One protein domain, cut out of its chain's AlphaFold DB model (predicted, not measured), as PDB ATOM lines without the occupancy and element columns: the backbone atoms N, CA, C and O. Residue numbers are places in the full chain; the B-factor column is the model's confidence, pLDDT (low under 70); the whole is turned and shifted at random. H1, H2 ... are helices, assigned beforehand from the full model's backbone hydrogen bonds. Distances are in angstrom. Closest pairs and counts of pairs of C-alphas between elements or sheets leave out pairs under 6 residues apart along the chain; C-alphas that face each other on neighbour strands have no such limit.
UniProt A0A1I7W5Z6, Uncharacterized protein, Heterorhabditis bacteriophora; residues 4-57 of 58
ATOM      1  N   HIS A   4     -74.978  55.982  24.843       89.44
ATOM      2  CA  HIS A   4     -74.616  56.680  23.607       89.44
ATOM      3  C   HIS A   4     -75.638  56.483  22.466       89.44
ATOM      4  O   HIS A   4     -76.023  57.440  21.799       89.44
ATOM      5  N   ARG A   5     -76.152  55.258  22.263       84.38
ATOM      6  CA  ARG A   5     -77.155  54.980  21.213       84.38
ATOM      7  C   ARG A   5     -78.517  55.588  21.539       84.38
ATOM      8  O   ARG A   5     -79.303  55.832  20.627       84.38
ATOM      9  N   THR A   6     -78.826  55.777  22.818       85.25
ATOM     10  CA  THR A   6     -80.078  56.393  23.266       85.25
ATOM     11  C   THR A   6     -80.038  57.902  23.051       85.25
ATOM     12  O   THR A   6     -80.965  58.442  22.460       85.25
ATOM     13  N   VAL A   7     -78.930  58.557  23.421       89.69
ATOM     14  CA  VAL A   7     -78.728  60.001  23.204       89.69
ATOM     15  C   VAL A   7     -78.754  60.345  21.712       89.69
ATOM     16  O   VAL A   7     -79.500  61.234  21.312       89.69
ATOM     17  N   ASN A   8     -78.040  59.588  20.868       89.88
ATOM     18  CA  ASN A   8     -78.057  59.823  19.418       89.88
ATOM     19  C   ASN A   8     -79.453  59.611  18.806       89.88
ATOM     20  O   ASN A   8     -79.852  60.355  17.912       89.88
ATOM     21  N   ARG A   9     -80.216  58.608  19.274       86.56
ATOM     22  CA  ARG A   9     -81.602  58.387  18.816       86.56
ATOM     23  C   ARG A   9     -82.515  59.542  19.205       86.56
ATOM     24  O   ARG A   9     -83.282  59.994  18.364       86.56
ATOM     25  N   TYR A  10     -82.399  60.027  20.438       89.06
ATOM     26  CA  TYR A  10     -83.188  61.152  20.925       89.06
ATOM     27  C   TYR A  10     -82.896  62.435  20.138       89.06
ATOM     28  O   TYR A  10     -83.825  63.114  19.720       89.06
ATOM     29  N   GLN A  11     -81.625  62.727  19.849       91.19
ATOM     30  CA  GLN A  11     -81.252  63.879  19.019       91.19
ATOM     31  C   GLN A  11     -81.803  63.792  17.586       91.19
ATOM     32  O   GLN A  11     -82.156  64.815  17.010       91.19
ATOM     33  N   LEU A  12     -81.893  62.587  17.010       87.94
ATOM     34  CA  LEU A  12     -82.415  62.372  15.654       87.94
ATOM     35  C   LEU A  12     -83.944  62.412  15.564       87.94
ATOM     36  O   LEU A  12     -84.482  62.934  14.594       87.94
ATOM     37  N   LEU A  13     -84.634  61.789  16.520       87.25
ATOM     38  CA  LEU A  13     -86.079  61.551  16.442       87.25
ATOM     39  C   LEU A  13     -86.897  62.512  17.306       87.25
ATOM     40  O   LEU A  13     -88.092  62.656  17.073       87.25
ATOM     41  N   GLY A  14     -86.280  63.144  18.308       87.62
ATOM     42  CA  GLY A  14     -86.960  64.000  19.283       87.62
ATOM     43  C   GLY A  14     -87.897  63.245  20.231       87.62
ATOM     44  O   GLY A  14     -88.631  63.869  20.991       87.62
ATOM     45  N   THR A  15     -87.892  61.910  20.192       85.31
ATOM     46  CA  THR A  15     -88.776  61.055  20.987       85.31
ATOM     47  C   THR A  15     -87.978  60.020  21.774       85.31
ATOM     48  O   THR A  15     -86.888  59.598  21.380       85.31
ATOM     49  N   VAL A  16     -88.522  59.631  22.930       85.12
ATOM     50  CA  VAL A  16     -87.980  58.558  23.787       85.12
ATOM     51  C   VAL A  16     -88.591  57.195  23.422       85.12
ATOM     52  O   VAL A  16     -88.079  56.155  23.827       85.12
ATOM     53  N   GLU A  17     -89.663  57.211  22.628       84.38
ATOM     54  CA  GLU A  17     -90.368  56.037  22.118       84.38
ATOM     55  C   GLU A  17     -89.455  55.119  21.295       84.38
ATOM     56  O   GLU A  17     -88.508  55.549  20.625       84.38
ATOM     57  N   ASP A  18     -89.779  53.827  21.314       78.19
ATOM     58  CA  ASP A  18     -89.046  52.849  20.529       78.19
ATOM     59  C   ASP A  18     -89.311  53.019  19.030       78.19
ATOM     60  O   ASP A  18     -90.437  53.163  18.551       78.19
ATOM     61  N   VAL A  19     -88.229  52.952  18.259       77.56
ATOM     62  CA  VAL A  19     -88.287  53.057  16.801       77.56
ATOM     63  C   VAL A  19     -88.809  51.738  16.234       77.56
ATOM     64  O   VAL A  19     -88.303  50.676  16.625       77.56
ATOM     65  N   PRO A  20     -89.751  51.756  15.271       75.62
ATOM     66  CA  PRO A  20     -90.122  50.542  14.564       75.62
ATOM     67  C   PRO A  20     -88.874  49.893  13.960       75.62
ATOM     68  O   PRO A  20     -87.964  50.573  13.477       75.62
ATOM     69  N   ARG A  21     -88.819  48.556  14.006       74.19
ATOM     70  CA  ARG A  21     -87.666  47.805  13.498       74.19
ATOM     71  C   ARG A  21     -87.346  48.239  12.072       74.19
ATOM     72  O   ARG A  21     -88.200  48.173  11.189       74.19
ATOM     73  N   SER A  22     -86.093  48.624  11.854       72.31
ATOM     74  CA  SER A  22     -85.595  48.887  10.513       72.31
ATOM     75  C   SER A  22     -85.669  47.608   9.678       72.31
ATOM     76  O   SER A  22     -85.314  46.514  10.124       72.31
ATOM     77  N   GLY A  23     -86.179  47.735   8.455       78.81
ATOM     78  CA  GLY A  23     -86.297  46.622   7.521       78.81
ATOM     79  C   GLY A  23     -87.607  46.621   6.748       78.81
ATOM     80  O   GLY A  23     -88.537  47.379   7.015       78.81
ATOM     81  N   ARG A  24     -87.676  45.746   5.743       78.44
ATOM     82  CA  ARG A  24     -88.889  45.575   4.944       78.44
ATOM     83  C   ARG A  24     -89.945  44.828   5.767       78.44
ATOM     84  O   ARG A  24     -89.597  43.808   6.368       78.44
ATOM     85  N   PRO A  25     -91.222  45.253   5.743       75.00
ATOM     86  CA  PRO A  25     -92.286  44.544   6.436       75.00
ATOM     87  C   PRO A  25     -92.318  43.074   6.022       75.00
ATOM     88  O   PRO A  25     -92.424  42.752   4.835       75.00
ATOM     89  N   ARG A  26     -92.242  42.171   7.000       76.31
ATOM     90  CA  ARG A  26     -92.506  40.744   6.799       76.31
ATOM     91  C   ARG A  26     -93.992  40.511   7.005       76.31
ATOM     92  O   ARG A  26     -94.405  39.965   8.012       76.31
ATOM     93  N   SER A  27     -94.802  41.027   6.088       81.06
ATOM     94  CA  SER A  27     -96.247  40.831   6.122       81.06
ATOM     95  C   SER A  27     -96.738  40.213   4.823       81.06
ATOM     96  O   SER A  27     -96.177  40.437   3.739       81.06
ATOM     97  N   VAL A  28     -97.844  39.471   4.935       76.75
ATOM     98  CA  VAL A  28     -98.552  38.878   3.791       76.75
ATOM     99  C   VAL A  28     -98.961  39.950   2.779       76.75
ATOM    100  O   VAL A  28     -99.040  39.686   1.581       76.75
ATOM    101  N   ASN A  29     -99.151  41.187   3.244       84.50
ATOM    102  CA  ASN A  29     -99.589  42.305   2.424       84.50
ATOM    103  C   ASN A  29     -98.531  42.798   1.416       84.50
ATOM    104  O   ASN A  29     -98.847  43.554   0.499       84.50
ATOM    105  N   THR A  30     -97.273  42.369   1.535       89.12
ATOM    106  CA  THR A  30     -96.242  42.779   0.577       89.12
ATOM    107  C   THR A  30     -96.426  42.113  -0.791       89.12
ATOM    108  O   THR A  30     -96.714  40.920  -0.911       89.12
ATOM    109  N   SER A  31     -96.193  42.879  -1.862       90.19
ATOM    110  CA  SER A  31     -96.348  42.406  -3.248       90.19
ATOM    111  C   SER A  31     -95.525  41.145  -3.549       90.19
ATOM    112  O   SER A  31     -96.001  40.244  -4.239       90.19
ATOM    113  N   ARG A  32     -94.312  41.048  -2.987       89.75
ATOM    114  CA  ARG A  32     -93.436  39.872  -3.107       89.75
ATOM    115  C   ARG A  32     -94.089  38.621  -2.527       89.75
ATOM    116  O   ARG A  32     -94.134  37.598  -3.207       89.75
ATOM    117  N   ILE A  33     -94.593  38.699  -1.296       90.56
ATOM    118  CA  ILE A  33     -95.227  37.559  -0.633       90.56
ATOM    119  C   ILE A  33     -96.488  37.141  -1.386       90.56
ATOM    120  O   ILE A  33     -96.626  35.964  -1.702       90.56
ATOM    121  N   ARG A  34     -97.352  38.090  -1.769       91.50
ATOM    122  CA  ARG A  34     -98.567  37.799  -2.550       91.50
ATOM    123  C   ARG A  34     -98.257  37.027  -3.835       91.50
ATOM    124  O   ARG A  34     -98.903  36.018  -4.118       91.50
ATOM    125  N   LYS A  35     -97.233  37.453  -4.590       94.12
ATOM    126  CA  LYS A  35     -96.781  36.750  -5.805       94.12
ATOM    127  C   LYS A  35     -96.318  35.321  -5.500       94.12
ATOM    128  O   LYS A  35     -96.678  34.398  -6.227       94.12
ATOM    129  N   MET A  36     -95.555  35.122  -4.423       92.56
ATOM    130  CA  MET A  36     -95.087  33.789  -4.023       92.56
ATOM    131  C   MET A  36     -96.226  32.881  -3.557       92.56
ATOM    132  O   MET A  36     -96.271  31.725  -3.971       92.56
ATOM    133  N   VAL A  37     -97.151  33.392  -2.743       91.50
ATOM    134  CA  VAL A  37     -98.324  32.649  -2.264       91.50
ATOM    135  C   VAL A  37     -99.180  32.212  -3.448       91.50
ATOM    136  O   VAL A  37     -99.453  31.023  -3.578       91.50
ATOM    137  N   LYS A  38     -99.492  33.124  -4.382       93.19
ATOM    138  CA  LYS A  38    -100.233  32.786  -5.608       93.19
ATOM    139  C   LYS A  38     -99.527  31.685  -6.406       93.19
ATOM    140  O   LYS A  38    -100.158  30.712  -6.800       93.19
ATOM    141  N   LYS A  39     -98.205  31.787  -6.583       94.50
ATOM    142  CA  LYS A  39     -97.409  30.766  -7.284       94.50
ATOM    143  C   LYS A  39     -97.420  29.410  -6.568       94.50
ATOM    144  O   LYS A  39     -97.452  28.387  -7.239       94.50
ATOM    145  N   LYS A  40     -97.364  29.383  -5.231       92.38
ATOM    146  CA  LYS A  40     -97.379  28.138  -4.447       92.38
ATOM    147  C   LYS A  40     -98.764  27.477  -4.451       92.38
ATOM    148  O   LYS A  40     -98.818  26.274  -4.663       92.38
ATOM    149  N   ILE A  41     -99.847  28.249  -4.318       93.06
ATOM    150  CA  ILE A  41    -101.230  27.740  -4.403       93.06
ATOM    151  C   ILE A  41    -101.514  27.144  -5.788       93.06
ATOM    152  O   ILE A  41    -102.122  26.087  -5.885       93.06
ATOM    153  N   LEU A  42    -101.039  27.785  -6.864       93.56
ATOM    154  CA  LEU A  42    -101.199  27.251  -8.225       93.56
ATOM    155  C   LEU A  42    -100.433  25.940  -8.458       93.56
ATOM    156  O   LEU A  42    -100.821  25.159  -9.316       93.56
ATOM    157  N   ARG A  43     -99.337  25.709  -7.726       93.25
ATOM    158  CA  ARG A  43     -98.547  24.472  -7.819       93.25
ATOM    159  C   ARG A  43     -99.147  23.336  -6.998       93.25
ATOM    160  O   ARG A  43     -99.131  22.200  -7.447       93.25
ATOM    161  N   ASP A  44     -99.623  23.648  -5.799       91.75
ATOM    162  CA  ASP A  44    -100.246  22.701  -4.880       91.75
ATOM    163  C   ASP A  44    -101.407  23.400  -4.167       91.75
ATOM    164  O   ASP A  44    -101.224  24.147  -3.201       91.75
ATOM    165  N   ASN A  45    -102.612  23.170  -4.685       88.81
ATOM    166  CA  ASN A  45    -103.835  23.806  -4.205       88.81
ATOM    167  C   ASN A  45    -104.396  23.156  -2.930       88.81
ATOM    168  O   ASN A  45    -105.237  23.759  -2.268       88.81
ATOM    169  N   LYS A  46    -103.926  21.958  -2.560       92.62
ATOM    170  CA  LYS A  46    -104.333  21.258  -1.330       92.62
ATOM    171  C   LYS A  46    -103.497  21.687  -0.128       92.62
ATOM    172  O   LYS A  46    -103.806  21.335   1.013       92.62
ATOM    173  N   ARG A  47    -102.422  22.444  -0.360       90.31
ATOM    174  CA  ARG A  47    -101.520  22.875   0.699       90.31
ATOM    175  C   ARG A  47    -102.206  23.838   1.665       90.31
ATOM    176  O   ARG A  47    -102.724  24.880   1.282       90.31
ATOM    177  N   SER A  48    -102.110  23.528   2.957       92.88
ATOM    178  CA  SER A  48    -102.591  24.410   4.023       92.88
ATOM    179  C   SER A  48    -101.855  25.759   4.037       92.88
ATOM    180  O   SER A  48    -100.619  25.810   4.036       92.88
ATOM    181  N   MET A  49    -102.621  26.847   4.172       90.88
ATOM    182  CA  MET A  49    -102.107  28.213   4.340       90.88
ATOM    183  C   MET A  49    -101.196  28.366   5.564       90.88
ATOM    184  O   MET A  49    -100.225  29.116   5.510       90.88
ATOM    185  N   ARG A  50    -101.443  27.608   6.643       92.19
ATOM    186  CA  ARG A  50    -100.604  27.631   7.852       92.19
ATOM    187  C   ARG A  50     -99.180  27.167   7.555       92.19
ATOM    188  O   ARG A  50     -98.225  27.834   7.930       92.19
ATOM    189  N   LYS A  51     -99.039  26.056   6.823       93.06
ATOM    190  CA  LYS A  51     -97.723  25.546   6.401       93.06
ATOM    191  C   LYS A  51     -97.023  26.530   5.461       93.06
ATOM    192  O   LYS A  51     -95.812  26.688   5.539       93.06
ATOM    193  N   LEU A  52     -97.776  27.207   4.590       91.88
ATOM    194  CA  LEU A  52     -97.233  28.247   3.712       91.88
ATOM    195  C   LEU A  52     -96.717  29.469   4.482       91.88
ATOM    196  O   LEU A  52     -95.683  30.010   4.098       91.88
ATOM    197  N   ALA A  53     -97.404  29.890   5.544       90.00
ATOM    198  CA  ALA A  53     -96.955  30.978   6.410       90.00
ATOM    199  C   ALA A  53     -95.663  30.602   7.156       90.00
ATOM    200  O   ALA A  53     -94.677  31.334   7.071       90.00
ATOM    201  N   SER A  54     -95.617  29.404   7.757       90.62
ATOM    202  CA  SER A  54     -94.418  28.889   8.435       90.62
ATOM    203  C   SER A  54     -93.200  28.806   7.509       90.62
ATOM    204  O   SER A  54     -92.131  29.279   7.877       90.62
ATOM    205  N   ASP A  55     -93.362  28.291   6.283       89.88
ATOM    206  CA  ASP A  55     -92.310  28.275   5.251       89.88
ATOM    207  C   ASP A  55     -91.757  29.672   4.929       89.88
ATOM    208  O   ASP A  55     -90.593  29.825   4.561       89.88
ATOM    209  N   LEU A  56     -92.636  30.676   4.926       87.44
ATOM    210  CA  LEU A  56     -92.306  32.035   4.515       87.44
ATOM    211  C   LEU A  56     -91.807  32.896   5.683       87.44
ATOM    212  O   LEU A  56     -91.324  34.004   5.438       87.44
ATOM    213  N   GLY A  57     -91.892  32.395   6.920       86.19
ATOM    214  CA  GLY A  57     -91.497  33.117   8.128       86.19
ATOM    215  C   GLY A  57     -92.320  34.388   8.349       86.19
ATOM    216  O   GLY A  57     -91.744  35.429   8.681       86.19
TER     217      GLY A  57
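What this domain is: This is residues 4 to 57 of the 58 residues of an uncharacterized protein of Heterorhabditis bacteriophora (UniProt A0A1I7W5Z6). A dumbbell-like rod: the longest helix, H2, lies at one end with H3 folded back near it, and a long open link, residues 14 to 30, leads from there to H1, alone at the other end. Residues 20 to 25 of that link stand free, and H2 and H3 come near each other without clear touching. The printed part has 54 residues with three named helices in the order H1, H2, H3 and no named strand; the class is all helix. It is extended, with a radius of gyration of the C-alphas of 18.3 A and spans of 52 by 18 by 14 A.

Where its parts are: H2, residues 31 to 43, measures 18.6 A from first to last C-alpha and begins at C-alpha 31 at (-96.348, 42.406, -3.248). H3, residues 49 to 56, measures 10.5 A and ends at C-alpha 56 at (-92.306, 32.035, 4.515). H1, residues 4 to 13, measures 14.4 A and begins at C-alpha 4 at (-74.616, 56.680, 23.607).

How they stand to each other: H2 and H3 are close but not clearly touching: their closest C-alphas, those of Val 37 and Leu 52, are 7.5 A apart. They run opposite ways at a steep tilt of 57 degrees. H1 is apart from H2 and from H3. In H1, H2 and H3 every O i to N i+4 pair is within hydrogen-bond range.

The domain as a whole: The two C-alphas farthest apart, those of Gln 11 and Lys 46, are 52.6 A apart. The link from H1 to H2 is long, with 17 residues, and that from H2 to H3 is tight, with 5. Residues 10 to 15, of which 10 to 13 belong to H1, and residues 42 to 48 also stand free. The printed part has no cut. Its mean pLDDT is 87.2, and no printed residue is under 70.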